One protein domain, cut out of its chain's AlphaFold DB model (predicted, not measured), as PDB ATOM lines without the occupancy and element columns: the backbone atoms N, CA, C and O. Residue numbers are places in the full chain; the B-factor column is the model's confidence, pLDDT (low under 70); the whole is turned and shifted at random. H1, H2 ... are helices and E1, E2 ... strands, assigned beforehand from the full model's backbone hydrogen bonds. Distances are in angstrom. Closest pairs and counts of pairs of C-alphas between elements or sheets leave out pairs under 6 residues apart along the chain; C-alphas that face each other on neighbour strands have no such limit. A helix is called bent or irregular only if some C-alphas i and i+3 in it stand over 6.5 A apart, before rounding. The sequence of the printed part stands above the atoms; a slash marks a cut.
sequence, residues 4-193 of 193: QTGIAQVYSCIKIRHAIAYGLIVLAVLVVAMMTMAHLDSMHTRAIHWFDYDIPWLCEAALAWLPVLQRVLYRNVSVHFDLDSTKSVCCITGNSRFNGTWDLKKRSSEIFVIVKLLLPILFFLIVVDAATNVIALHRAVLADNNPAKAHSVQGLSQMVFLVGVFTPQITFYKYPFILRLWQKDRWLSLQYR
ATOM      1  N   GLN A   4      -7.627  -2.748  10.241       82.56
ATOM      2  CA  GLN A   4      -8.118  -4.043   9.786       82.56
ATOM      3  C   GLN A   4      -7.188  -5.126  10.308       82.56
ATOM      4  O   GLN A   4      -6.001  -5.130   9.997       82.56
ATOM      5  N   THR A   5      -7.735  -6.053  11.087       86.31
ATOM      6  CA  THR A   5      -7.007  -7.244  11.527       86.31
ATOM      7  C   THR A   5      -7.512  -8.456  10.765       86.31
ATOM      8  O   THR A   5      -8.694  -8.546  10.429       86.31
ATOM      9  N   GLY A   6      -6.614  -9.385  10.462       86.06
ATOM     10  CA  GLY A   6      -6.978 -10.549   9.673       86.06
ATOM     11  C   GLY A   6      -5.932 -11.648   9.683       86.06
ATOM     12  O   GLY A   6      -4.831 -11.512  10.222       86.06
ATOM     13  N   ILE A   7      -6.312 -12.758   9.060       84.38
ATOM     14  CA  ILE A   7      -5.420 -13.866   8.743       84.38
ATOM     15  C   ILE A   7      -5.184 -13.822   7.241       84.38
ATOM     16  O   ILE A   7      -6.127 -13.908   6.457       84.38
ATOM     17  N   ALA A   8      -3.928 -13.698   6.833       82.88
ATOM     18  CA  ALA A   8      -3.545 -13.802   5.434       82.88
ATOM     19  C   ALA A   8      -2.589 -14.968   5.233       82.88
ATOM     20  O   ALA A   8      -1.851 -15.370   6.130       82.88
ATOM     21  N   GLN A   9      -2.569 -15.490   4.014       82.62
ATOM     22  CA  GLN A   9      -1.538 -16.433   3.610       82.62
ATOM     23  C   GLN A   9      -0.420 -15.675   2.915       82.62
ATOM     24  O   GLN A   9      -0.665 -14.789   2.088       82.62
ATOM     25  N   VAL A  10       0.819 -16.041   3.231       78.44
ATOM     26  CA  VAL A  10       1.968 -15.586   2.461       78.44
ATOM     27  C   VAL A  10       1.808 -16.113   1.051       78.44
ATOM     28  O   VAL A  10       1.796 -17.312   0.790       78.44
ATOM     29  N   TYR A  11       1.640 -15.195   0.118       72.00
ATOM     30  CA  TYR A  11       1.383 -15.547  -1.253       72.00
ATOM     31  C   TYR A  11       2.685 -15.844  -1.985       72.00
ATOM     32  O   TYR A  11       3.615 -15.037  -2.007       72.00
ATOM     33  N   SER A  12       2.700 -16.979  -2.675       67.12
ATOM     34  CA  SER A  12       3.682 -17.279  -3.708       67.12
ATOM     35  C   SER A  12       2.950 -17.682  -4.978       67.12
ATOM     36  O   SER A  12       2.179 -18.643  -4.996       67.12
ATOM     37  N   CYS A  13       3.192 -16.935  -6.053       62.03
ATOM     38  CA  CYS A  13       2.579 -17.185  -7.357       62.03
ATOM     39  C   CYS A  13       3.190 -18.408  -8.066       62.03
ATOM     40  O   CYS A  13       2.671 -18.848  -9.095       62.03
ATOM     41  N   ILE A  14       4.283 -18.982  -7.548       63.66
ATOM     42  CA  ILE A  14       4.871 -20.180  -8.145       63.66
ATOM     43  C   ILE A  14       3.940 -21.353  -7.819       63.66
ATOM     44  O   ILE A  14       3.930 -21.897  -6.712       63.66
ATOM     45  N   LYS A  15       3.104 -21.737  -8.791       65.19
ATOM     46  CA  LYS A  15       2.328 -22.976  -8.697       65.19
ATOM     47  C   LYS A  15       3.323 -24.125  -8.544       65.19
ATOM     48  O   LYS A  15       4.262 -24.213  -9.326       65.19
ATOM     49  N   ILE A  16       3.070 -25.039  -7.607       65.75
ATOM     50  CA  ILE A  16       3.914 -26.226  -7.376       65.75
ATOM     51  C   ILE A  16       4.175 -26.975  -8.690       65.75
ATOM     52  O   ILE A  16       5.307 -27.324  -8.978       65.75
ATOM     53  N   ARG A  17       3.161 -27.100  -9.559       64.19
ATOM     54  CA  ARG A  17       3.307 -27.707 -10.895       64.19
ATOM     55  C   ARG A  17       4.341 -27.005 -11.786       64.19
ATOM     56  O   ARG A  17       5.030 -27.672 -12.537       64.19
ATOM     57  N   HIS A  18       4.443 -25.676 -11.708       66.25
ATOM     58  CA  HIS A  18       5.428 -24.909 -12.475       66.25
ATOM     59  C   HIS A  18       6.812 -25.026 -11.834       66.25
ATOM     60  O   HIS A  18       7.767 -25.255 -12.552       66.25
ATOM     61  N   ALA A  19       6.919 -24.965 -10.500       64.56
ATOM     62  CA  ALA A  19       8.184 -25.232  -9.804       64.56
ATOM     63  C   ALA A  19       8.742 -26.624 -10.137       64.56
ATOM     64  O   ALA A  19       9.928 -26.752 -10.402       64.56
ATOM     65  N   ILE A  20       7.876 -27.643 -10.166       66.06
ATOM     66  CA  ILE A  20       8.238 -29.010 -10.553       66.06
ATOM     67  C   ILE A  20       8.655 -29.052 -12.023       66.06
ATOM     68  O   ILE A  20       9.722 -29.570 -12.319       66.06
ATOM     69  N   ALA A  21       7.866 -28.480 -12.941       66.50
ATOM     70  CA  ALA A  21       8.220 -28.446 -14.361       66.50
ATOM     71  C   ALA A  21       9.561 -27.735 -14.603       66.50
ATOM     72  O   ALA A  21      10.409 -28.253 -15.319       66.50
ATOM     73  N   TYR A  22       9.788 -26.592 -13.955       67.75
ATOM     74  CA  TYR A  22      11.055 -25.879 -14.024       67.75
ATOM     75  C   TYR A  22      12.205 -26.681 -13.410       67.75
ATOM     76  O   TYR A  22      13.254 -26.782 -14.029       67.75
ATOM     77  N   GLY A  23      12.005 -27.309 -12.248       67.50
ATOM     78  CA  GLY A  23      13.001 -28.183 -11.627       67.50
ATOM     79  C   GLY A  23      13.364 -29.383 -12.503       67.50
ATOM     80  O   GLY A  23      14.534 -29.733 -12.600       67.50
ATOM     81  N   LEU A  24      12.387 -29.968 -13.204       68.00
ATOM     82  CA  LEU A  24      12.617 -31.038 -14.178       68.00
ATOM     83  C   LEU A  24      13.382 -30.543 -15.409       68.00
ATOM     84  O   LEU A  24      14.252 -31.259 -15.889       68.00
ATOM     85  N   ILE A  25      13.107 -29.330 -15.901       68.81
ATOM     86  CA  ILE A  25      13.861 -28.719 -17.011       68.81
ATOM     87  C   ILE A  25      15.310 -28.459 -16.589       68.81
ATOM     88  O   ILE A  25      16.225 -28.823 -17.316       68.81
ATOM     89  N   VAL A  26      15.527 -27.887 -15.401       69.19
ATOM     90  CA  VAL A  26      16.867 -27.664 -14.836       69.19
ATOM     91  C   VAL A  26      17.614 -28.984 -14.702       69.19
ATOM     92  O   VAL A  26      18.746 -29.085 -15.159       69.19
ATOM     93  N   LEU A  27      16.965 -30.007 -14.135       68.69
ATOM     94  CA  LEU A  27      17.542 -31.339 -13.980       68.69
ATOM     95  C   LEU A  27      17.868 -31.969 -15.336       68.69
ATOM     96  O   LEU A  27      18.946 -32.523 -15.493       68.69
ATOM     97  N   ALA A  28      16.978 -31.859 -16.323       66.94
ATOM     98  CA  ALA A  28      17.210 -32.378 -17.666       66.94
ATOM     99  C   ALA A  28      18.391 -31.676 -18.349       66.94
ATOM    100  O   ALA A  28      19.231 -32.352 -18.932       66.94
ATOM    101  N   VAL A  29      18.503 -30.348 -18.232       67.81
ATOM    102  CA  VAL A  29      19.649 -29.591 -18.764       67.81
ATOM    103  C   VAL A  29      20.944 -29.995 -18.058       67.81
ATOM    104  O   VAL A  29      21.940 -30.244 -18.729       67.81
ATOM    105  N   LEU A  30      20.922 -30.144 -16.729       67.25
ATOM    106  CA  LEU A  30      22.057 -30.637 -15.939       67.25
ATOM    107  C   LEU A  30      22.476 -32.047 -16.357       67.25
ATOM    108  O   LEU A  30      23.659 -32.314 -16.527       67.25
ATOM    109  N   VAL A  31      21.512 -32.947 -16.546       70.06
ATOM    110  CA  VAL A  31      21.760 -34.327 -16.968       70.06
ATOM    111  C   VAL A  31      22.315 -34.367 -18.385       70.06
ATOM    112  O   VAL A  31      23.291 -35.070 -18.613       70.06
ATOM    113  N   VAL A  32      21.756 -33.598 -19.324       67.69
ATOM    114  CA  VAL A  32      22.279 -33.507 -20.695       67.69
ATOM    115  C   VAL A  32      23.698 -32.956 -20.681       67.69
ATOM    116  O   VAL A  32      24.566 -33.566 -21.295       67.69
ATOM    117  N   ALA A  33      23.958 -31.886 -19.924       64.56
ATOM    118  CA  ALA A  33      25.295 -31.328 -19.765       64.56
ATOM    119  C   ALA A  33      26.264 -32.389 -19.212       64.56
ATOM    120  O   ALA A  33      27.288 -32.665 -19.838       64.56
ATOM    121  N   MET A  34      25.914 -33.059 -18.108       67.38
ATOM    122  CA  MET A  34      26.731 -34.120 -17.502       67.38
ATOM    123  C   MET A  34      26.940 -35.320 -18.433       67.38
ATOM    124  O   MET A  34      28.046 -35.847 -18.492       67.38
ATOM    125  N   MET A  35      25.928 -35.746 -19.196       65.88
ATOM    126  CA  MET A  35      26.063 -36.842 -20.164       65.88
ATOM    127  C   MET A  35      26.968 -36.459 -21.335       65.88
ATOM    128  O   MET A  35      27.832 -37.253 -21.705       65.88
ATOM    129  N   THR A  36      26.817 -35.245 -21.882       61.56
ATOM    130  CA  THR A  36      27.726 -34.732 -22.917       61.56
ATOM    131  C   THR A  36      29.152 -34.584 -22.401       61.56
ATOM    132  O   THR A  36      30.085 -34.822 -23.158       61.56
ATOM    133  N   MET A  37      29.323 -34.266 -21.114       58.19
ATOM    134  CA  MET A  37      30.624 -34.221 -20.446       58.19
ATOM    135  C   MET A  37      31.223 -35.623 -20.238       58.19
ATOM    136  O   MET A  37      32.415 -35.816 -20.446       58.19
ATOM    137  N   ALA A  38      30.404 -36.615 -19.882       60.66
ATOM    138  CA  ALA A  38      30.846 -37.981 -19.596       60.66
ATOM    139  C   ALA A  38      31.175 -38.826 -20.845       60.66
ATOM    140  O   ALA A  38      31.890 -39.813 -20.729       60.66
ATOM    141  N   HIS A  39      30.661 -38.470 -22.027       56.31
ATOM    142  CA  HIS A  39      30.900 -39.201 -23.287       56.31
ATOM    143  C   HIS A  39      32.036 -38.605 -24.146       56.31
ATOM    144  O   HIS A  39      32.168 -38.934 -25.323       56.31
ATOM    145  N   LEU A  40      32.857 -37.710 -23.593       52.88
ATOM    146  CA  LEU A  40      34.050 -37.190 -24.265       52.88
ATOM    147  C   LEU A  40      35.195 -38.212 -24.203       52.88
ATOM    148  O   LEU A  40      35.833 -38.346 -23.173       52.88
ATOM    149  N   ASP A  41      35.550 -38.851 -25.316       45.94
ATOM    150  CA  ASP A  41      36.707 -39.767 -25.422       45.94
ATOM    151  C   ASP A  41      38.093 -39.108 -25.183       45.94
ATOM    152  O   ASP A  41      39.124 -39.775 -25.202       45.94
ATOM    153  N   SER A  42      38.169 -37.810 -24.864       44.75
ATOM    154  CA  SER A  42      39.424 -37.134 -24.473       44.75
ATOM    155  C   SER A  42      39.850 -37.387 -23.005       44.75
ATOM    156  O   SER A  42      40.801 -36.790 -22.492       44.75
ATOM    157  N   MET A  43      39.169 -38.330 -22.347       45.56
ATOM    158  CA  MET A  43      39.134 -38.699 -20.920       45.56
ATOM    159  C   MET A  43      40.385 -39.353 -20.297       45.56
ATOM    160  O   MET A  43      40.267 -39.967 -19.238       45.56
ATOM    161  N   HIS A  44      41.587 -39.276 -20.876       46.69
ATOM    162  CA  HIS A  44      42.762 -39.937 -20.261       46.69
ATOM    163  C   HIS A  44      43.892 -39.027 -19.791       46.69
ATOM    164  O   HIS A  44      44.764 -39.498 -19.067       46.69
ATOM    165  N   THR A  45      43.889 -37.727 -20.105       49.06
ATOM    166  CA  THR A  45      45.038 -36.872 -19.733       49.06
ATOM    167  C   THR A  45      44.711 -35.558 -19.023       49.06
ATOM    168  O   THR A  45      45.634 -34.938 -18.503       49.06
ATOM    169  N   ARG A  46      43.446 -35.110 -18.932       49.53
ATOM    170  CA  ARG A  46      43.109 -33.790 -18.341       49.53
ATOM    171  C   ARG A  46      41.808 -33.743 -17.527       49.53
ATOM    172  O   ARG A  46      41.055 -32.782 -17.630       49.53
ATOM    173  N   ALA A  47      41.579 -34.730 -16.661       50.88
ATOM    174  CA  ALA A  47      40.452 -34.732 -15.714       50.88
ATOM    175  C   ALA A  47      40.414 -33.507 -14.763       50.88
ATOM    176  O   ALA A  47      39.388 -33.229 -14.151       50.88
ATOM    177  N   ILE A  48      41.521 -32.767 -14.634       51.19
ATOM    178  CA  ILE A  48      41.698 -31.715 -13.620       51.19
ATOM    179  C   ILE A  48      41.017 -30.394 -14.012       51.19
ATOM    180  O   ILE A  48      40.472 -29.719 -13.151       51.19
ATOM    181  N   HIS A  49      40.941 -30.042 -15.297       51.72
ATOM    182  CA  HIS A  49      40.413 -28.726 -15.687       51.72
ATOM    183  C   HIS A  49      38.878 -28.619 -15.634       51.72
ATOM    184  O   HIS A  49      38.341 -27.519 -15.618       51.72
ATOM    185  N   TRP A  50      38.141 -29.731 -15.585       51.53
ATOM    186  CA  TRP A  50      36.668 -29.705 -15.608       51.53
ATOM    187  C   TRP A  50      36.059 -29.269 -14.278       51.53
ATOM    188  O   TRP A  50      35.059 -28.551 -14.248       51.53
ATOM    189  N   PHE A  51      36.688 -29.680 -13.173       57.44
ATOM    190  CA  PHE A  51      36.296 -29.246 -11.835       57.44
ATOM    191  C   PHE A  51      36.476 -27.733 -11.665       57.44
ATOM    192  O   PHE A  51      35.673 -27.091 -10.991       57.44
ATOM    193  N   ASP A  52      37.492 -27.176 -12.325       55.09
ATOM    194  CA  ASP A  52      37.859 -25.768 -12.207       55.09
ATOM    195  C   ASP A  52      36.971 -24.847 -13.054       55.09
ATOM    196  O   ASP A  52      36.714 -23.714 -12.646       55.09
ATOM    197  N   TYR A  53      36.489 -25.310 -14.216       58.12
ATOM    198  CA  TYR A  53      35.752 -24.452 -15.150       58.12
ATOM    199  C   TYR A  53      34.242 -24.680 -15.169       58.12
ATOM    200  O   TYR A  53      33.528 -23.688 -15.181       58.12
ATOM    201  N   ASP A  54      33.733 -25.918 -15.136       61.78
ATOM    202  CA  ASP A  54      32.315 -26.192 -15.445       61.78
ATOM    203  C   ASP A  54      31.432 -26.390 -14.199       61.78
ATOM    204  O   ASP A  54      30.276 -25.957 -14.161       61.78
ATOM    205  N   ILE A  55      31.980 -26.997 -13.140       68.75
ATOM    206  CA  ILE A  55      31.260 -27.222 -11.875       68.75
ATOM    207  C   ILE A  55      30.813 -25.911 -11.207       68.75
ATOM    208  O   ILE A  55      29.661 -25.858 -10.764       68.75
ATOM    209  N   PRO A  56      31.633 -24.839 -11.158       70.75
ATOM    210  CA  PRO A  56      31.196 -23.566 -10.594       70.75
ATOM    211  C   PRO A  56      29.932 -23.016 -11.265       70.75
ATOM    212  O   PRO A  56      29.015 -22.597 -10.560       70.75
ATOM    213  N   TRP A  57      29.820 -23.102 -12.598       68.44
ATOM    214  CA  TRP A  57      28.641 -22.623 -13.332       68.44
ATOM    215  C   TRP A  57      27.397 -23.465 -13.066       68.44
ATOM    216  O   TRP A  57      26.300 -22.921 -12.938       68.44
ATOM    217  N   LEU A  58      27.547 -24.786 -12.942       68.44
ATOM    218  CA  LEU A  58      26.442 -25.675 -12.577       68.44
ATOM    219  C   LEU A  58      25.954 -25.409 -11.149       68.44
ATOM    220  O   LEU A  58      24.745 -25.352 -10.904       68.44
ATOM    221  N   CYS A  59      26.880 -25.213 -10.209       73.31
ATOM    222  CA  CYS A  59      26.559 -24.841  -8.838       73.31
ATOM    223  C   CYS A  59      25.864 -23.477  -8.781       73.31
ATOM    224  O   CYS A  59      24.832 -23.350  -8.124       73.31
ATOM    225  N   GLU A  60      26.371 -22.473  -9.493       74.38
ATOM    226  CA  GLU A  60      25.769 -21.140  -9.557       74.38
ATOM    227  C   GLU A  60      24.358 -21.186 -10.164       74.38
ATOM    228  O   GLU A  60      23.408 -20.644  -9.588       74.38
ATOM    229  N   ALA A  61      24.187 -21.922 -11.266       72.31
ATOM    230  CA  ALA A  61      22.892 -22.150 -11.887       72.31
ATOM    231  C   ALA A  61      21.909 -22.815 -10.916       72.31
ATOM    232  O   ALA A  61      20.758 -22.393 -10.855       72.31
ATOM    233  N   ALA A  62      22.344 -23.793 -10.114       74.00
ATOM    234  CA  ALA A  62      21.511 -24.418  -9.087       74.00
ATOM    235  C   ALA A  62      21.166 -23.455  -7.933       74.00
ATOM    236  O   ALA A  62      20.017 -23.405  -7.485       74.00
ATOM    237  N   LEU A  63      22.128 -22.647  -7.472       77.56
ATOM    238  CA  LEU A  63      21.931 -21.675  -6.392       77.56
ATOM    239  C   LEU A  63      20.916 -20.584  -6.762       77.56
ATOM    240  O   LEU A  63      20.147 -20.153  -5.896       77.56
ATOM    241  N   ALA A  64      20.824 -20.205  -8.040       78.06
ATOM    242  CA  ALA A  64      19.812 -19.267  -8.538       78.06
ATOM    243  C   ALA A  64      18.362 -19.720  -8.288       78.06
ATOM    244  O   ALA A  64      17.446 -18.896  -8.288       78.06
ATOM    245  N   TRP A  65      18.135 -21.011  -8.024       75.62
ATOM    246  CA  TRP A  65      16.816 -21.567  -7.714       75.62
ATOM    247  C   TRP A  65      16.482 -21.587  -6.222       75.62
ATOM    248  O   TRP A  65      15.317 -21.794  -5.867       75.62
ATOM    249  N   LEU A  66      17.434 -21.312  -5.323       77.50
ATOM    250  CA  LEU A  66      17.147 -21.224  -3.887       77.50
ATOM    251  C   LEU A  66      16.042 -20.200  -3.565       77.50
ATOM    252  O   LEU A  66      15.116 -20.556  -2.831       77.50
ATOM    253  N   PRO A  67      16.030 -18.976  -4.137       72.25
ATOM    254  CA  PRO A  67      14.939 -18.028  -3.917       72.25
ATOM    255  C   PRO A  67      13.582 -18.531  -4.436       72.25
ATOM    256  O   PRO A  67      12.543 -18.220  -3.846       72.25
ATOM    257  N   VAL A  68      13.570 -19.322  -5.517       73.81
ATOM    258  CA  VAL A  68      12.358 -19.963  -6.058       73.81
ATOM    259  C   VAL A  68      11.818 -20.985  -5.057       73.81
ATOM    260  O   VAL A  68      10.648 -20.906  -4.672       73.81
ATOM    261  N   LEU A  69      12.672 -21.898  -4.588       73.88
ATOM    262  CA  LEU A  69      12.318 -22.937  -3.618       73.88
ATOM    263  C   LEU A  69      11.821 -22.335  -2.305       73.88
ATOM    264  O   LEU A  69      10.749 -22.696  -1.821       73.88
ATOM    265  N   GLN A  70      12.549 -21.353  -1.775       73.69
ATOM    266  CA  GLN A  70      12.159 -20.617  -0.579       73.69
ATOM    267  C   GLN A  70      10.742 -20.048  -0.713       73.69
ATOM    268  O   GLN A  70       9.897 -20.274   0.149       73.69
ATOM    269  N   ARG A  71      10.420 -19.387  -1.830       73.94
ATOM    270  CA  ARG A  71       9.073 -18.841  -2.053       73.94
ATOM    271  C   ARG A  71       7.992 -19.905  -2.150       73.94
ATOM    272  O   ARG A  71       6.874 -19.650  -1.713       73.94
ATOM    273  N   VAL A  72       8.278 -21.068  -2.729       73.69
ATOM    274  CA  VAL A  72       7.316 -22.181  -2.760       73.69
ATOM    275  C   VAL A  72       7.023 -22.669  -1.342       73.69
ATOM    276  O   VAL A  72       5.853 -22.810  -0.989       73.69
ATOM    277  N   LEU A  73       8.057 -22.840  -0.511       75.88
ATOM    278  CA  LEU A  73       7.907 -23.268   0.884       75.88
ATOM    279  C   LEU A  73       7.085 -22.272   1.709       75.88
ATOM    280  O   LEU A  73       6.307 -22.663   2.576       75.88
ATOM    281  N   TYR A  74       7.210 -20.977   1.422       75.81
ATOM    282  CA  TYR A  74       6.536 -19.937   2.199       75.81
ATOM    283  C   TYR A  74       5.053 -19.784   1.875       75.81
ATOM    284  O   TYR A  74       4.338 -19.167   2.656       75.81
ATOM    285  N   ARG A  75       4.574 -20.370   0.773       72.69
ATOM    286  CA  ARG A  75       3.197 -20.216   0.284       72.69
ATOM    287  C   ARG A  75       2.114 -20.633   1.285       72.69
ATOM    288  O   ARG A  75       0.999 -20.123   1.248       72.69
ATOM    289  N   ASN A  76       2.420 -21.603   2.138       70.31
ATOM    290  CA  ASN A  76       1.451 -22.160   3.081       70.31
ATOM    291  C   ASN A  76       1.564 -21.539   4.478       70.31
ATOM    292  O   ASN A  76       0.884 -21.981   5.400       70.31
ATOM    293  N   VAL A  77       2.411 -20.519   4.650       81.94
ATOM    294  CA  VAL A  77       2.556 -19.842   5.936       81.94
ATOM    295  C   VAL A  77       1.386 -18.884   6.121       81.94
ATOM    296  O   VAL A  77       1.228 -17.919   5.372       81.94
ATOM    297  N   SER A  78       0.565 -19.168   7.126       84.88
ATOM    298  CA  SER A  78      -0.468 -18.257   7.607       84.88
ATOM    299  C   SER A  78       0.159 -17.209   8.523       84.88
ATOM    300  O   SER A  78       0.996 -17.546   9.362       84.88
ATOM    301  N   VAL A  79      -0.231 -15.949   8.363       86.19
ATOM    302  CA  VAL A  79       0.221 -14.835   9.199       86.19
ATOM    303  C   VAL A  79      -0.973 -14.040   9.711       86.19
ATOM    304  O   VAL A  79      -1.895 -13.722   8.958       86.19
ATOM    305  N   HIS A  80      -0.939 -13.707  10.999       88.38
ATOM    306  CA  HIS A  80      -1.826 -12.706  11.572       88.38
ATOM    307  C   HIS A  80      -1.246 -11.331  11.293       88.38
ATOM    308  O   HIS A  80      -0.045 -11.116  11.476       88.38
ATOM    309  N   PHE A  81      -2.088 -10.407  10.847       88.06
ATOM    310  CA  PHE A  81      -1.646  -9.052  10.584       88.06
ATOM    311  C   PHE A  81      -2.638  -8.005  11.083       88.06
ATOM    312  O   PHE A  81      -3.842  -8.253  11.154       88.06
ATOM    313  N   ASP A  82      -2.098  -6.835  11.412       88.75
ATOM    314  CA  ASP A  82      -2.819  -5.605  11.732       88.75
ATOM    315  C   ASP A  82      -2.422  -4.539  10.705       88.75
ATOM    316  O   ASP A  82      -1.262  -4.123  10.629       88.75
ATOM    317  N   LEU A  83      -3.373  -4.158   9.858       86.44
ATOM    318  CA  LEU A  83      -3.203  -3.170   8.807       86.44
ATOM    319  C   LEU A  83      -3.677  -1.806   9.306       86.44
ATOM    320  O   LEU A  83      -4.868  -1.587   9.535       86.44
ATOM    321  N   ASP A  84      -2.744  -0.861   9.367       85.94
ATOM    322  CA  ASP A  84      -3.022   0.552   9.572       85.94
ATOM    323  C   ASP A  84      -2.933   1.275   8.220       85.94
ATOM    324  O   ASP A  84      -1.869   1.704   7.758       85.94
ATOM    325  N   SER A  85      -4.088   1.396   7.563       78.00
ATOM    326  CA  SER A  85      -4.220   2.059   6.261       78.00
ATOM    327  C   SER A  85      -3.862   3.549   6.304       78.00
ATOM    328  O   SER A  85      -3.426   4.098   5.285       78.00
ATOM    329  N   THR A  86      -3.993   4.187   7.474       82.25
ATOM    330  CA  THR A  86      -3.697   5.612   7.670       82.25
ATOM    331  C   THR A  86      -2.199   5.864   7.709       82.25
ATOM    332  O   THR A  86      -1.711   6.795   7.073       82.25
ATOM    333  N   LYS A  87      -1.450   4.973   8.366       83.00
ATOM    334  CA  LYS A  87       0.016   5.030   8.418       83.00
ATOM    335  C   LYS A  87       0.685   4.316   7.248       83.00
ATOM    336  O   LYS A  87       1.892   4.432   7.088       83.00
ATOM    337  N   SER A  88      -0.087   3.611   6.414       83.69
ATOM    338  CA  SER A  88       0.433   2.732   5.359       83.69
ATOM    339  C   SER A  88       1.426   1.709   5.923       83.69
ATOM    340  O   SER A  88       2.489   1.483   5.356       83.69
ATOM    341  N   VAL A  89       1.065   1.090   7.048       86.19
ATOM    342  CA  VAL A  89       1.885   0.102   7.757       86.19
ATOM    343  C   VAL A  89       1.066  -1.164   7.997       86.19
ATOM    344  O   VAL A  89      -0.137  -1.105   8.236       86.19
ATOM    345  N   CYS A  90       1.725  -2.315   7.938       86.75
ATOM    346  CA  CYS A  90       1.174  -3.614   8.292       86.75
ATOM    347  C   CYS A  90       2.080  -4.279   9.330       86.75
ATOM    348  O   CYS A  90       3.265  -4.506   9.082       86.75
ATOM    349  N   CYS A  91       1.531  -4.595  10.494       88.94
ATOM    350  CA  CYS A  91       2.237  -5.318  11.540       88.94
ATOM    351  C   CYS A  91       1.885  -6.796  11.434       88.94
ATOM    352  O   CYS A  91       0.721  -7.156  11.574       88.94
ATOM    353  N   ILE A  92       2.878  -7.654  11.213       88.25
ATOM    354  CA  ILE A  92       2.691  -9.105  11.274       88.25
ATOM    355  C   ILE A  92       3.077  -9.563  12.671       88.25
ATOM    356  O   ILE A  92       4.202  -9.314  13.098       88.25
ATOM    357  N   THR A  93       2.164 -10.241  13.361       83.25
ATOM    358  CA  THR A  93       2.361 -10.730  14.730       83.25
ATOM    359  C   THR A  93       2.341 -12.258  14.779       83.25
ATOM    360  O   THR A  93       1.727 -12.929  13.947       83.25
ATOM    361  N   GLY A  94       3.055 -12.829  15.753       79.12
ATOM    362  CA  GLY A  94       3.113 -14.273  16.003       79.12
ATOM    363  C   GLY A  94       4.488 -14.898  15.760       79.12
ATOM    364  O   GLY A  94       5.448 -14.227  15.380       79.12
ATOM    365  N   ASN A  95       4.578 -16.211  15.982       74.94
ATOM    366  CA  ASN A  95       5.825 -16.972  15.871       74.94
ATOM    367  C   ASN A  95       6.119 -17.348  14.407       74.94
ATOM    368  O   ASN A  95       6.142 -18.515  14.023       74.94
ATOM    369  N   SER A  96       6.267 -16.331  13.554       78.50
ATOM    370  CA  SER A  96       6.642 -16.492  12.152       78.50
ATOM    371  C   SER A  96       7.910 -15.703  11.852       78.50
ATOM    372  O   SER A  96       8.166 -14.644  12.421       78.50
ATOM    373  N   ARG A  97       8.688 -16.163  10.875       81.94
ATOM    374  CA  ARG A  97       9.874 -15.442  10.377       81.94
ATOM    375  C   ARG A  97       9.567 -14.100   9.686       81.94
ATOM    376  O   ARG A  97      10.483 -13.416   9.242       81.94
ATOM    377  N   PHE A  98       8.284 -13.773   9.530       85.00
ATOM    378  CA  PHE A  98       7.796 -12.526   8.949       85.00
ATOM    379  C   PHE A  98       7.356 -11.522  10.023       85.00
ATOM    380  O   PHE A  98       6.833 -10.469   9.676       85.00
ATOM    381  N   ASN A  99       7.548 -11.846  11.308       86.31
ATOM    382  CA  ASN A  99       7.191 -10.983  12.427       86.31
ATOM    383  C   ASN A  99       7.855  -9.601  12.310       86.31
ATOM    384  O   ASN A  99       9.038  -9.486  11.975       86.31
ATOM    385  N   GLY A 100       7.081  -8.560  12.606       89.31
ATOM    386  CA  GLY A 100       7.535  -7.177  12.643       89.31
ATOM    387  C   GLY A 100       6.674  -6.225  11.819       89.31
ATOM    388  O   GLY A 100       5.622  -6.579  11.287       89.31
ATOM    389  N   THR A 101       7.149  -4.987  11.741       90.31
ATOM    390  CA  THR A 101       6.483  -3.881  11.051       90.31
ATOM    391  C   THR A 101       6.917  -3.822   9.593       90.31
ATOM    392  O   THR A 101       8.118  -3.817   9.307       90.31
ATOM    393  N   TRP A 102       5.949  -3.767   8.685       89.50
ATOM    394  CA  TRP A 102       6.156  -3.705   7.246       89.50
ATOM    395  C   TRP A 102       5.491  -2.471   6.652       89.50
ATOM    396  O   TRP A 102       4.349  -2.156   6.980       89.50
ATOM    397  N   ASP A 103       6.166  -1.828   5.709       87.94
ATOM    398  CA  ASP A 103       5.606  -0.697   4.983       87.94
ATOM    399  C   ASP A 103       4.675  -1.193   3.879       87.94
ATOM    400  O   ASP A 103       5.037  -2.043   3.055       87.94
ATOM    401  N   LEU A 104       3.475  -0.626   3.826       84.44
ATOM    402  CA  LEU A 104       2.525  -0.857   2.753       84.44
ATOM    403  C   LEU A 104       2.949  -0.040   1.529       84.44
ATOM    404  O   LEU A 104       2.805   1.184   1.483       84.44
ATOM    405  N   LYS A 105       3.423  -0.714   0.483       78.88
ATOM    406  CA  LYS A 105       3.737  -0.044  -0.785       78.88
ATOM    407  C   LYS A 105       2.498   0.003  -1.680       78.88
ATOM    408  O   LYS A 105       2.174  -0.966  -2.370       78.88
ATOM    409  N   LYS A 106       1.819   1.158  -1.690       64.50
ATOM    410  CA  LYS A 106       0.794   1.503  -2.693       64.50
ATOM    411  C   LYS A 106       1.470   1.668  -4.066       64.50
ATOM    412  O   LYS A 106       2.585   2.172  -4.163       64.50
ATOM    413  N   ARG A 107       0.843   1.142  -5.122       61.84
ATOM    414  CA  ARG A 107       1.431   0.986  -6.469       61.84
ATOM    415  C   ARG A 107       1.874   2.318  -7.099       61.84
ATOM    416  O   ARG A 107       1.081   3.246  -7.140       61.84
ATOM    417  N   SER A 108       3.037   2.321  -7.761       51.44
ATOM    418  CA  SER A 108       3.195   3.022  -9.048       51.44
ATOM    419  C   SER A 108       2.770   2.045 -10.151       51.44
ATOM    420  O   SER A 108       3.300   0.935 -10.250       51.44
ATOM    421  N   SER A 109       1.746   2.405 -10.923       55.91
ATOM    422  CA  SER A 109       1.215   1.609 -12.038       55.91
ATOM    423  C   SER A 109       2.175   1.528 -13.229       55.91
ATOM    424  O   SER A 109       2.127   0.556 -13.978       55.91
ATOM    425  N   GLU A 110       3.065   2.504 -13.386       59.78
ATOM    426  CA  GLU A 110       3.895   2.687 -14.582       59.78
ATOM    427  C   GLU A 110       5.022   1.654 -14.682       59.78
ATOM    428  O   GLU A 110       5.161   0.980 -15.704       59.78
ATOM    429  N   ILE A 111       5.755   1.423 -13.585       64.81
ATOM    430  CA  ILE A 111       6.825   0.407 -13.531       64.81
ATOM    431  C   ILE A 111       6.257  -0.988 -13.835       64.81
ATOM    432  O   ILE A 111       6.903  -1.819 -14.471       64.81
ATOM    433  N   PHE A 112       5.014  -1.248 -13.425       64.12
ATOM    434  CA  PHE A 112       4.355  -2.527 -13.673       64.12
ATOM    435  C   PHE A 112       4.021  -2.749 -15.152       64.12
ATOM    436  O   PHE A 112       4.180  -3.869 -15.639       64.12
ATOM    437  N   VAL A 113       3.584  -1.712 -15.872       66.75
ATOM    438  CA  VAL A 113       3.316  -1.808 -17.315       66.75
ATOM    439  C   VAL A 113       4.607  -2.130 -18.066       66.75
ATOM    440  O   VAL A 113       4.621  -3.056 -18.875       66.75
ATOM    441  N   ILE A 114       5.699  -1.443 -17.722       73.62
ATOM    442  CA  ILE A 114       7.014  -1.648 -18.339       73.62
ATOM    443  C   ILE A 114       7.520  -3.072 -18.082       73.62
ATOM    444  O   ILE A 114       7.838  -3.789 -19.027       73.62
ATOM    445  N   VAL A 115       7.528  -3.531 -16.826       71.62
ATOM    446  CA  VAL A 115       8.001  -4.885 -16.486       71.62
ATOM    447  C   VAL A 115       7.141  -5.955 -17.157       71.62
ATOM    448  O   VAL A 115       7.675  -6.919 -17.695       71.62
ATOM    449  N   LYS A 116       5.813  -5.789 -17.187       70.62
ATOM    450  CA  LYS A 116       4.907  -6.736 -17.852       70.62
ATOM    451  C   LYS A 116       5.172  -6.834 -19.361       70.62
ATOM    452  O   LYS A 116       4.975  -7.910 -19.919       70.62
ATOM    453  N   LEU A 117       5.597  -5.742 -19.995       77.88
ATOM    454  CA  LEU A 117       5.871  -5.675 -21.431       77.88
ATOM    455  C   LEU A 117       7.273  -6.192 -21.787       77.88
ATOM    456  O   LEU A 117       7.421  -6.926 -22.759       77.88
ATOM    457  N   LEU A 118       8.282  -5.880 -20.970       81.75
ATOM    458  CA  LEU A 118       9.667  -6.314 -21.187       81.75
ATOM    459  C   LEU A 118       9.897  -7.788 -20.857       81.75
ATOM    460  O   LEU A 118      10.744  -8.442 -21.457       81.75
ATOM    461  N   LEU A 119       9.144  -8.335 -19.909       76.62
ATOM    462  CA  LEU A 119       9.337  -9.702 -19.453       76.62
ATOM    463  C   LEU A 119       9.182 -10.790 -20.538       76.62
ATOM    464  O   LEU A 119      10.051 -11.658 -20.606       76.62
ATOM    465  N   PRO A 120       8.126 -10.807 -21.377       76.69
ATOM    466  CA  PRO A 120       8.028 -11.790 -22.457       76.69
ATOM    467  C   PRO A 120       9.151 -11.634 -23.487       76.69
ATOM    468  O   PRO A 120       9.622 -12.640 -24.006       76.69
ATOM    469  N   ILE A 121       9.613 -10.403 -23.740       82.94
ATOM    470  CA  ILE A 121      10.752 -10.130 -24.630       82.94
ATOM    471  C   ILE A 121      12.017 -10.762 -24.050       82.94
ATOM    472  O   ILE A 121      12.708 -11.504 -24.738       82.94
ATOM    473  N   LEU A 122      12.283 -10.541 -22.762       82.62
ATOM    474  CA  LEU A 122      13.418 -11.144 -22.071       82.62
ATOM    475  C   LEU A 122      13.355 -12.677 -22.094       82.62
ATOM    476  O   LEU A 122      14.358 -13.329 -22.363       82.62
ATOM    477  N   PHE A 123      12.177 -13.261 -21.856       80.25
ATOM    478  CA  PHE A 123      12.002 -14.712 -21.920       80.25
ATOM    479  C   PHE A 123      12.247 -15.255 -23.333       80.25
ATOM    480  O   PHE A 123      12.903 -16.279 -23.491       80.25
ATOM    481  N   PHE A 124      11.766 -14.553 -24.361       81.50
ATOM    482  CA  PHE A 124      12.034 -14.898 -25.753       81.50
ATOM    483  C   PHE A 124      13.537 -14.869 -26.064       81.50
ATOM    484  O   PHE A 124      14.046 -15.822 -26.647       81.50
ATOM    485  N   LEU A 125      14.256 -13.835 -25.615       85.94
ATOM    486  CA  LEU A 125      15.710 -13.739 -25.789       85.94
ATOM    487  C   LEU A 125      16.450 -14.906 -25.122       85.94
ATOM    488  O   LEU A 125      17.310 -15.508 -25.753       85.94
ATOM    489  N   ILE A 126      16.066 -15.279 -23.894       84.00
ATOM    490  CA  ILE A 126      16.642 -16.439 -23.189       84.00
ATOM    491  C   ILE A 126      16.410 -17.736 -23.979       84.00
ATOM    492  O   ILE A 126      17.310 -18.564 -24.091       84.00
ATOM    493  N   VAL A 127      15.214 -17.929 -24.545       79.31
ATOM    494  CA  VAL A 127      14.895 -19.126 -25.343       79.31
ATOM    495  C   VAL A 127      15.718 -19.176 -26.634       79.31
ATOM    496  O   VAL A 127      16.239 -20.237 -26.980       79.31
ATOM    497  N   VAL A 128      15.854 -18.050 -27.338       83.94
ATOM    498  CA  VAL A 128      16.662 -17.957 -28.566       83.94
ATOM    499  C   VAL A 128      18.137 -18.236 -28.274       83.94
ATOM    500  O   VAL A 128      18.778 -18.994 -29.007       83.94
ATOM    501  N   ASP A 129      18.670 -17.674 -27.193       83.50
ATOM    502  CA  ASP A 129      20.065 -17.881 -26.811       83.50
ATOM    503  C   ASP A 129      20.329 -19.327 -26.365       83.50
ATOM    504  O   ASP A 129      21.287 -19.959 -26.816       83.50
ATOM    505  N   ALA A 130      19.417 -19.923 -25.589       81.75
ATOM    506  CA  ALA A 130      19.484 -21.338 -25.234       81.75
ATOM    507  C   ALA A 130      19.488 -22.239 -26.481       81.75
ATOM    508  O   ALA A 130      20.325 -23.135 -26.591       81.75
ATOM    509  N   ALA A 131      18.608 -21.985 -27.456       78.00
ATOM    510  CA  ALA A 131      18.571 -22.748 -28.705       78.00
ATOM    511  C   ALA A 131      19.883 -22.620 -29.499       78.00
ATOM    512  O   ALA A 131      20.397 -23.615 -30.015       78.00
ATOM    513  N   THR A 132      20.459 -21.417 -29.549       84.88
ATOM    514  CA  THR A 132      21.743 -21.155 -30.216       84.88
ATOM    515  C   THR A 132      22.879 -21.939 -29.559       84.88
ATOM    516  O   THR A 132      23.643 -22.604 -30.259       84.88
ATOM    517  N   ASN A 133      22.948 -21.941 -28.225       81.38
ATOM    518  CA  ASN A 133      23.951 -22.700 -27.477       81.38
ATOM    519  C   ASN A 133      23.773 -24.221 -27.625       81.38
ATOM    520  O   ASN A 133      24.766 -24.936 -27.735       81.38
ATOM    521  N   VAL A 134      22.539 -24.736 -27.716       77.50
ATOM    522  CA  VAL A 134      22.297 -26.161 -28.022       77.50
ATOM    523  C   VAL A 134      22.817 -26.525 -29.417       77.50
ATOM    524  O   VAL A 134      23.489 -27.545 -29.581       77.50
ATOM    525  N   ILE A 135      22.545 -25.695 -30.430       81.25
ATOM    526  CA  ILE A 135      23.029 -25.926 -31.802       81.25
ATOM    527  C   ILE A 135      24.561 -25.856 -31.852       81.25
ATOM    528  O   ILE A 135      25.197 -26.696 -32.495       81.25
ATOM    529  N   ALA A 136      25.158 -24.872 -31.176       82.00
ATOM    530  CA  ALA A 136      26.605 -24.712 -31.085       82.00
ATOM    531  C   ALA A 136      27.261 -25.913 -30.393       82.00
ATOM    532  O   ALA A 136      28.231 -26.456 -30.921       82.00
ATOM    533  N   LEU A 137      26.671 -26.398 -29.296       79.75
ATOM    534  CA  LEU A 137      27.122 -27.602 -28.605       79.75
ATOM    535  C   LEU A 137      27.081 -28.820 -29.531       79.75
ATOM    536  O   LEU A 137      28.074 -29.530 -29.645       79.75
ATOM    537  N   HIS A 138      25.971 -29.033 -30.243       78.06
ATOM    538  CA  HIS A 138      25.837 -30.157 -31.171       78.06
ATOM    539  C   HIS A 138      26.910 -30.129 -32.272       78.06
ATOM    540  O   HIS A 138      27.572 -31.137 -32.523       78.06
ATOM    541  N   ARG A 139      27.143 -28.962 -32.887       80.69
ATOM    542  CA  ARG A 139      28.203 -28.787 -33.896       80.69
ATOM    543  C   ARG A 139      29.595 -29.011 -33.311       80.69
ATOM    544  O   ARG A 139      30.425 -29.645 -33.951       80.69
ATOM    545  N   ALA A 140      29.848 -28.505 -32.107       78.00
ATOM    546  CA  ALA A 140      31.138 -28.638 -31.446       78.00
ATOM    547  C   ALA A 140      31.437 -30.092 -31.051       78.00
ATOM    548  O   ALA A 140      32.588 -30.513 -31.150       78.00
ATOM    549  N   VAL A 141      30.415 -30.867 -30.664       74.81
ATOM    550  CA  VAL A 141      30.508 -32.322 -30.441       74.81
ATOM    551  C   VAL A 141      30.888 -33.048 -31.729       74.81
ATOM    552  O   VAL A 141      31.867 -33.785 -31.719       74.81
ATOM    553  N   LEU A 142      30.187 -32.790 -32.838       77.19
ATOM    554  CA  LEU A 142      30.482 -33.424 -34.130       77.19
ATOM    555  C   LEU A 142      31.879 -33.084 -34.671       77.19
ATOM    556  O   LEU A 142      32.503 -33.916 -35.320       77.19
ATOM    557  N   ALA A 143      32.360 -31.866 -34.418       79.50
ATOM    558  CA  ALA A 143      33.658 -31.380 -34.890       79.50
ATOM    559  C   ALA A 143      34.824 -31.653 -33.918       79.50
ATOM    560  O   ALA A 143      35.932 -31.178 -34.155       79.50
ATOM    561  N   ASP A 144      34.564 -32.327 -32.797       76.38
ATOM    562  CA  ASP A 144      35.499 -32.537 -31.685       76.38
ATOM    563  C   ASP A 144      36.226 -31.266 -31.171       76.38
ATOM    564  O   ASP A 144      37.376 -31.278 -30.732       76.38
ATOM    565  N   ASN A 145      35.536 -30.122 -31.191       77.75
ATOM    566  CA  ASN A 145      36.097 -28.824 -30.803       77.75
ATOM    567  C   ASN A 145      35.850 -28.523 -29.314       77.75
ATOM    568  O   ASN A 145      34.856 -27.894 -28.949       77.75
ATOM    569  N   ASN A 146      36.761 -28.967 -28.445       71.44
ATOM    570  CA  ASN A 146      36.601 -28.874 -26.987       71.44
ATOM    571  C   ASN A 146      36.397 -27.441 -26.434       71.44
ATOM    572  O   ASN A 146      35.483 -27.268 -25.626       71.44
ATOM    573  N   PRO A 147      37.133 -26.397 -26.875       77.88
ATOM    574  CA  PRO A 147      36.862 -25.017 -26.452       77.88
ATOM    575  C   PRO A 147      35.441 -24.533 -26.780       77.88
ATOM    576  O   PRO A 147      34.783 -23.916 -25.943       77.88
ATOM    577  N   ALA A 148      34.937 -24.845 -27.978       75.56
ATOM    578  CA  ALA A 148      33.588 -24.453 -28.391       75.56
ATOM    579  C   ALA A 148      32.492 -25.211 -27.618       75.56
ATOM    580  O   ALA A 148      31.431 -24.647 -27.335       75.56
ATOM    581  N   LYS A 149      32.754 -26.471 -27.238       73.06
ATOM    582  CA  LYS A 149      31.866 -27.252 -26.360       73.06
ATOM    583  C   LYS A 149      31.743 -26.587 -24.986       73.06
ATOM    584  O   LYS A 149      30.625 -26.308 -24.562       73.06
ATOM    585  N   ALA A 150      32.869 -26.274 -24.335       72.31
ATOM    586  CA  ALA A 150      32.894 -25.658 -23.004       72.31
ATOM    587  C   ALA A 150      32.141 -24.317 -22.972       72.31
ATOM    588  O   ALA A 150      31.264 -24.107 -22.137       72.31
ATOM    589  N   HIS A 151      32.382 -23.450 -23.962       78.88
ATOM    590  CA  HIS A 151      31.663 -22.179 -24.084       78.88
ATOM    591  C   HIS A 151      30.142 -22.376 -24.218       78.88
ATOM    592  O   HIS A 151      29.352 -21.619 -23.656       78.88
ATOM    593  N   SER A 152      29.715 -23.409 -24.950       79.38
ATOM    594  CA  SER A 152      28.291 -23.701 -25.145       79.38
ATOM    595  C   SER A 152      27.637 -24.236 -23.861       79.38
ATOM    596  O   SER A 152      26.515 -23.854 -23.537       79.38
ATOM    597  N   VAL A 153      28.339 -25.071 -23.086       76.12
ATOM    598  CA  VAL A 153      27.880 -25.553 -21.765       76.12
ATOM    599  C   VAL A 153      27.763 -24.398 -20.765       76.12
ATOM    600  O   VAL A 153      26.768 -24.304 -20.038       76.12
ATOM    601  N   GLN A 154      28.734 -23.482 -20.766       79.94
ATOM    602  CA  GLN A 154      28.687 -22.268 -19.955       79.94
ATOM    603  C   GLN A 154      27.471 -21.401 -20.316       79.94
ATOM    604  O   GLN A 154      26.717 -21.009 -19.424       79.94
ATOM    605  N   GLY A 155      27.226 -21.160 -21.609       80.31
ATOM    606  CA  GLY A 155      26.064 -20.396 -22.076       80.31
ATOM    607  C   GLY A 155      24.733 -21.019 -21.639       80.31
ATOM    608  O   GLY A 155      23.867 -20.329 -21.102       80.31
ATOM    609  N   LEU A 156      24.588 -22.344 -21.752       80.19
ATOM    610  CA  LEU A 156      23.394 -23.051 -21.263       80.19
ATOM    611  C   LEU A 156      23.203 -22.904 -19.748       80.19
ATOM    612  O   LEU A 156      22.081 -22.681 -19.286       80.19
ATOM    613  N   SER A 157      24.288 -22.980 -18.977       78.06
ATOM    614  CA  SER A 157      24.250 -22.807 -17.520       78.06
ATOM    615  C   SER A 157      23.836 -21.384 -17.132       78.06
ATOM    616  O   SER A 157      22.988 -21.200 -16.257       78.06
ATOM    617  N   GLN A 158      24.344 -20.374 -17.845       81.69
ATOM    618  CA  GLN A 158      23.934 -18.978 -17.671       81.69
ATOM    619  C   GLN A 158      22.451 -18.769 -17.999       81.69
ATOM    620  O   GLN A 158      21.758 -18.060 -17.269       81.69
ATOM    621  N   MET A 159      21.913 -19.424 -19.033       82.81
ATOM    622  CA  MET A 159      20.478 -19.341 -19.329       82.81
ATOM    623  C   MET A 159      19.629 -19.936 -18.201       82.81
ATOM    624  O   MET A 159      18.637 -19.331 -17.788       82.81
ATOM    625  N   VAL A 160      20.037 -21.079 -17.641       79.62
ATOM    626  CA  VAL A 160      19.369 -21.683 -16.476       79.62
ATOM    627  C   VAL A 160      19.420 -20.756 -15.258       79.62
ATOM    628  O   VAL A 160      18.403 -20.587 -14.576       79.62
ATOM    629  N   PHE A 161      20.569 -20.127 -15.012       81.44
ATOM    630  CA  PHE A 161      20.738 -19.125 -13.963       81.44
ATOM    631  C   PHE A 161      19.769 -17.948 -14.145       81.44
ATOM    632  O   PHE A 161      19.014 -17.622 -13.227       81.44
ATOM    633  N   LEU A 162      19.722 -17.349 -15.343       82.81
ATOM    634  CA  LEU A 162      18.844 -16.213 -15.640       82.81
ATOM    635  C   LEU A 162      17.373 -16.576 -15.405       82.81
ATOM    636  O   LEU A 162      16.650 -15.827 -14.747       82.81
ATOM    637  N   VAL A 163      16.926 -17.753 -15.855       79.25
ATOM    638  CA  VAL A 163      15.559 -18.229 -15.585       79.25
ATOM    639  C   VAL A 163      15.302 -18.351 -14.078       79.25
ATOM    640  O   VAL A 163      14.250 -17.904 -13.607       79.25
ATOM    641  N   GLY A 164      16.248 -18.903 -13.315       74.62
ATOM    642  CA  GLY A 164      16.158 -19.020 -11.857       74.62
ATOM    643  C   GLY A 164      16.024 -17.663 -11.159       74.62
ATOM    644  O   GLY A 164      15.145 -17.491 -10.314       74.62
ATOM    645  N   VAL A 165      16.809 -16.664 -11.576       78.31
ATOM    646  CA  VAL A 165      16.776 -15.296 -11.025       78.31
ATOM    647  C   VAL A 165      15.492 -14.549 -11.393       78.31
ATOM    648  O   VAL A 165      14.915 -13.848 -10.553       78.31
ATOM    649  N   PHE A 166      15.005 -14.696 -12.629       74.50
ATOM    650  CA  PHE A 166      13.828 -13.958 -13.092       74.50
ATOM    651  C   PHE A 166      12.507 -14.578 -12.634       74.50
ATOM    652  O   PHE A 166      11.569 -13.836 -12.341       74.50
ATOM    653  N   THR A 167      12.411 -15.902 -12.485       72.81
ATOM    654  CA  THR A 167      11.169 -16.598 -12.081       72.81
ATOM    655  C   THR A 167      10.508 -16.010 -10.810       72.81
ATOM    656  O   THR A 167       9.292 -15.759 -10.818       72.81
ATOM    657  N   PRO A 168      11.252 -15.704  -9.727       66.44
ATOM    658  CA  PRO A 168      10.741 -14.994  -8.554       66.44
ATOM    659  C   PRO A 168      10.236 -13.571  -8.851       66.44
ATOM    660  O   PRO A 168       9.288 -13.097  -8.223       66.44
ATOM    661  N   GLN A 169      10.848 -12.852  -9.789       66.19
ATOM    662  CA  GLN A 169      10.444 -11.478 -10.102       66.19
ATOM    663  C   GLN A 169       9.110 -11.463 -10.845       66.19
ATOM    664  O   GLN A 169       8.182 -10.778 -10.427       66.19
ATOM    665  N   ILE A 170       8.951 -12.328 -11.849       63.34
ATOM    666  CA  ILE A 170       7.703 -12.507 -12.619       63.34
ATOM    667  C   ILE A 170       6.498 -12.709 -11.701       63.34
ATOM    668  O   ILE A 170       5.400 -12.191 -11.930       63.34
ATOM    669  N   THR A 171       6.717 -13.474 -10.636       58.31
ATOM    670  CA  THR A 171       5.670 -13.920  -9.730       58.31
ATOM    671  C   THR A 171       5.132 -12.830  -8.804       58.31
ATOM    672  O   THR A 171       4.018 -12.975  -8.302       58.31
ATOM    673  N   PHE A 172       5.832 -11.706  -8.637       57.72
ATOM    674  CA  PHE A 172       5.338 -10.586  -7.827       57.72
ATOM    675  C   PHE A 172       4.281  -9.723  -8.523       57.72
ATOM    676  O   PHE A 172       3.495  -9.029  -7.867       57.72
ATOM    677  N   TYR A 173       4.245  -9.730  -9.853       56.28
ATOM    678  CA  TYR A 173       3.609  -8.641 -10.586       56.28
ATOM    679  C   TYR A 173       2.129  -8.893 -10.936       56.28
ATOM    680  O   TYR A 173       1.372  -7.938 -11.069       56.28
ATOM    681  N   LYS A 174       1.651 -10.141 -10.998       54.06
ATOM    682  CA  LYS A 174       0.407 -10.480 -11.723       54.06
ATOM    683  C   LYS A 174      -0.938 -10.227 -11.009       54.06
ATOM    684  O   LYS A 174      -1.962 -10.260 -11.685       54.06
ATOM    685  N   TYR A 175      -0.988  -9.950  -9.701       57.22
ATOM    686  CA  TYR A 175      -2.264  -9.971  -8.959       57.22
ATOM    687  C   TYR A 175      -2.647  -8.630  -8.301       57.22
ATOM    688  O   TYR A 175      -1.809  -8.013  -7.637       57.22
ATOM    689  N   PRO A 176      -3.902  -8.162  -8.479       53.84
ATOM    690  CA  PRO A 176      -4.397  -6.910  -7.898       53.84
ATOM    691  C   PRO A 176      -4.871  -7.020  -6.439       53.84
ATOM    692  O   PRO A 176      -4.911  -6.000  -5.765       53.84
ATOM    693  N   PHE A 177      -5.156  -8.224  -5.928       63.88
ATOM    694  CA  PHE A 177      -5.717  -8.449  -4.580       63.88
ATOM    695  C   PHE A 177      -4.674  -8.879  -3.533       63.88
ATOM    696  O   PHE A 177      -4.976  -9.624  -2.604       63.88
ATOM    697  N   ILE A 178      -3.419  -8.470  -3.716       73.44
ATOM    698  CA  ILE A 178      -2.299  -8.845  -2.846       73.44
ATOM    699  C   ILE A 178      -1.788  -7.608  -2.120       73.44
ATOM    700  O   ILE A 178      -1.424  -6.621  -2.762       73.44
ATOM    701  N   LEU A 179      -1.692  -7.691  -0.792       76.19
ATOM    702  CA  LEU A 179      -1.005  -6.687   0.014       76.19
ATOM    703  C   LEU A 179       0.504  -6.855  -0.173       76.19
ATOM    704  O   LEU A 179       1.053  -7.937   0.049       76.19
ATOM    705  N   ARG A 180       1.172  -5.782  -0.603       76.69
ATOM    706  CA  ARG A 180       2.627  -5.748  -0.776       76.69
ATOM    707  C   ARG A 180       3.266  -5.026   0.389       76.69
ATOM    708  O   ARG A 180       2.967  -3.862   0.655       76.69
ATOM    709  N   LEU A 181       4.164  -5.747   1.032       82.00
ATOM    710  CA  LEU A 181       4.839  -5.362   2.248       82.00
ATOM    711  C   LEU A 181       6.333  -5.258   1.968       82.00
ATOM    712  O   LEU A 181       6.910  -6.136   1.322       82.00
ATOM    713  N   TRP A 182       6.946  -4.181   2.443       82.00
ATOM    714  CA  TRP A 182       8.379  -3.944   2.336       82.00
ATOM    715  C   TRP A 182       8.997  -3.796   3.720       82.00
ATOM    716  O   TRP A 182       8.458  -3.094   4.570       82.00
ATOM    717  N   GLN A 183      10.129  -4.456   3.949       84.75
ATOM    718  CA  GLN A 183      10.880  -4.312   5.190       84.75
ATOM    719  C   GLN A 183      12.359  -4.608   4.944       84.75
ATOM    720  O   GLN A 183      12.698  -5.750   4.632       84.75
ATOM    721  N   LYS A 184      13.233  -3.610   5.149       82.06
ATOM    722  CA  LYS A 184      14.704  -3.763   5.113       82.06
ATOM    723  C   LYS A 184      15.178  -4.594   3.910       82.06
ATOM    724  O   LYS A 184      15.739  -5.672   4.081       82.06
ATOM    725  N   ASP A 185      14.828  -4.149   2.709       75.50
ATOM    726  CA  ASP A 185      15.193  -4.799   1.441       75.50
ATOM    727  C   ASP A 185      14.457  -6.098   1.086       75.50
ATOM    728  O   ASP A 185      14.774  -6.771   0.103       75.50
ATOM    729  N   ARG A 186      13.415  -6.447   1.846       74.06
ATOM    730  CA  ARG A 186      12.619  -7.659   1.624       74.06
ATOM    731  C   ARG A 186      11.209  -7.322   1.171       74.06
ATOM    732  O   ARG A 186      10.502  -6.552   1.818       74.06
ATOM    733  N   TRP A 187      10.781  -7.981   0.096       77.31
ATOM    734  CA  TRP A 187       9.398  -7.970  -0.371       77.31
ATOM    735  C   TRP A 187       8.622  -9.153   0.204       77.31
ATOM    736  O   TRP A 187       9.056 -10.302   0.106       77.31
ATOM    737  N   LEU A 188       7.430  -8.875   0.721       78.56
ATOM    738  CA  LEU A 188       6.452  -9.872   1.126       78.56
ATOM    739  C   LEU A 188       5.111  -9.578   0.448       78.56
ATOM    740  O   LEU A 188       4.706  -8.432   0.268       78.56
ATOM    741  N   SER A 189       4.442 -10.635   0.011       80.19
ATOM    742  CA  SER A 189       3.127 -10.573  -0.620       80.19
ATOM    743  C   SER A 189       2.157 -11.371   0.231       80.19
ATOM    744  O   SER A 189       2.412 -12.545   0.489       80.19
ATOM    745  N   LEU A 190       1.068 -10.750   0.671       79.00
ATOM    746  CA  LEU A 190       0.011 -11.413   1.429       79.00
ATOM    747  C   LEU A 190      -1.261 -11.484   0.588       79.00
ATOM    748  O   LEU A 190      -1.690 -10.479   0.020       79.00
ATOM    749  N   GLN A 191      -1.860 -12.670   0.512       78.06
ATOM    750  CA  GLN A 191      -3.183 -12.864  -0.068       78.06
ATOM    751  C   GLN A 191      -4.208 -12.917   1.067       78.06
ATOM    752  O   GLN A 191      -4.144 -13.808   1.920       78.06
ATOM    753  N   TYR A 192      -5.137 -11.960   1.058       69.25
ATOM    754  CA  TYR A 192      -6.305 -11.969   1.937       69.25
ATOM    755  C   TYR A 192      -7.229 -13.123   1.514       69.25
ATOM    756  O   TYR A 192      -7.413 -13.342   0.310       69.25
ATOM    757  N   ARG A 193      -7.756 -13.880   2.480       58.56
ATOM    758  CA  ARG A 193      -8.853 -14.833   2.265       58.56
ATOM    759  C   ARG A 193     -10.142 -14.265   2.822       58.56
ATOM    760  O   ARG A 193     -10.072 -13.695   3.930       58.56
TER     761      ARG A 193
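What this domain is: This is residues 4 to 193 of the 193 residues of an uncharacterized protein of Alicyclobacillus ferrooxydans (UniProt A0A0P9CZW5). A small closed barrel of six strands, E1 to E6, sits at one end of the model, and a long arm of roughly aligned helices runs out from it and makes the length. In the arm H6 runs between H5b on one side and the short helices H3 and H4 on another, with H1 alongside; H2 lies toward the far end, where residues 43 to 49 stick out. The printed part has 190 residues with six named helices and six named strands, in the order E1 H1 H2 H3 H4 E2 E3 E4 H5 H6 E5 E6; the barrel is antiparallel throughout, and the class is mixed, helices and strands. The whole is loose, with a radius of gyration of the C-alphas of 21.4 A, and elongated, spanning 69 by 35 by 28 A.

Where its parts are: The barrel's strands are E1, residues 4 to 10, which begins with C-alpha 4 at (-8.118, -4.043, 9.786); E2, residues 78 to 84; E3, residues 89 to 93; E4, residues 100 to 104; E5, residues 178 to 183; and E6, residues 186 to 192, 19.4 A long, which ends with C-alpha 192 at (-6.305, -11.969, 1.937). H6, residues 146 to 173, is 42.0 A long from C-alpha 146 at (36.601, -28.874, -26.987); it has a kink of 28 degrees near residue 167 and is only just irregular, C-alphas 165 and 168 being 6.53 A apart. H5, residues 109 to 142, was assigned as one helix by its hydrogen bonds but is bent, with C-alphas 117 and 120 6.6 A apart; its arms are H5a, residues 109 to 117, and H5b, residues 120 to 142, 33.3 A long. H1, residues 16 to 38, is 31.8 A long; H2 is residues 48 to 53, H3 residues 55 to 63 and H4 residues 66 to 74.

How they stand to each other: Round the barrel run E1, E2, E3, E4, E5, E6 and back to E1. E2, E3 and E4 form a meander, each strand the antiparallel neighbour of the one before. N 6 and O 81 of E1 and E2 are 3.1 A apart, within hydrogen-bond range, as are N 91 and O 82 of E2 and E3 at 2.8 A, and N 90 and O 102 of E3 and E4 at 2.8 A. E4 is staggered, pairing with E3 over residues 100 to 103 and with E5 over 103 to 104, where N 103 and O 182 are 2.9 A apart. E5 and E6, a hairpin, have N 181 and O 188 at 2.8 A, and N 191 of E6 and O 9 of E1 are 2.9 A apart. H4 is on the barrel, and H6 is only just on it, with 5 pairs of C-alphas within 10 A. H6 is the hub, touching four helices. H5b and H6 form a helical hairpin, at a shallow tilt of 19 degrees, opposite ways, closest at the C-alphas of Asn 133 and Ser 152, 5.0 A. H3 touches residues 154 to 164 of H6, closest at the C-alphas of Ala 61 and Phe 161, 4.3 A. H4 touches residues 164 to 168 of H6, closest at the C-alphas of Val 68 and Pro 168, 5.8 A. H1 and H6 only just touch, with 3 pairs of C-alphas within 8 A, the closest those of Ala 33 and Val 153, 6.6 A. H2 touches no helix. Every O i to N i+4 pair is within hydrogen-bond range in H1, H3, H4, H5a and H5b; in H2 1 of 2 is, in H6 20 of 24.

The domain as a whole: The C-alphas of His 44 and Thr 86, the two farthest apart, are 70.8 A apart. The printed part has no cut and no long link. Mean pLDDT of the printed part is 73.2; 65 residues are under 70, among them residues 32 to 55.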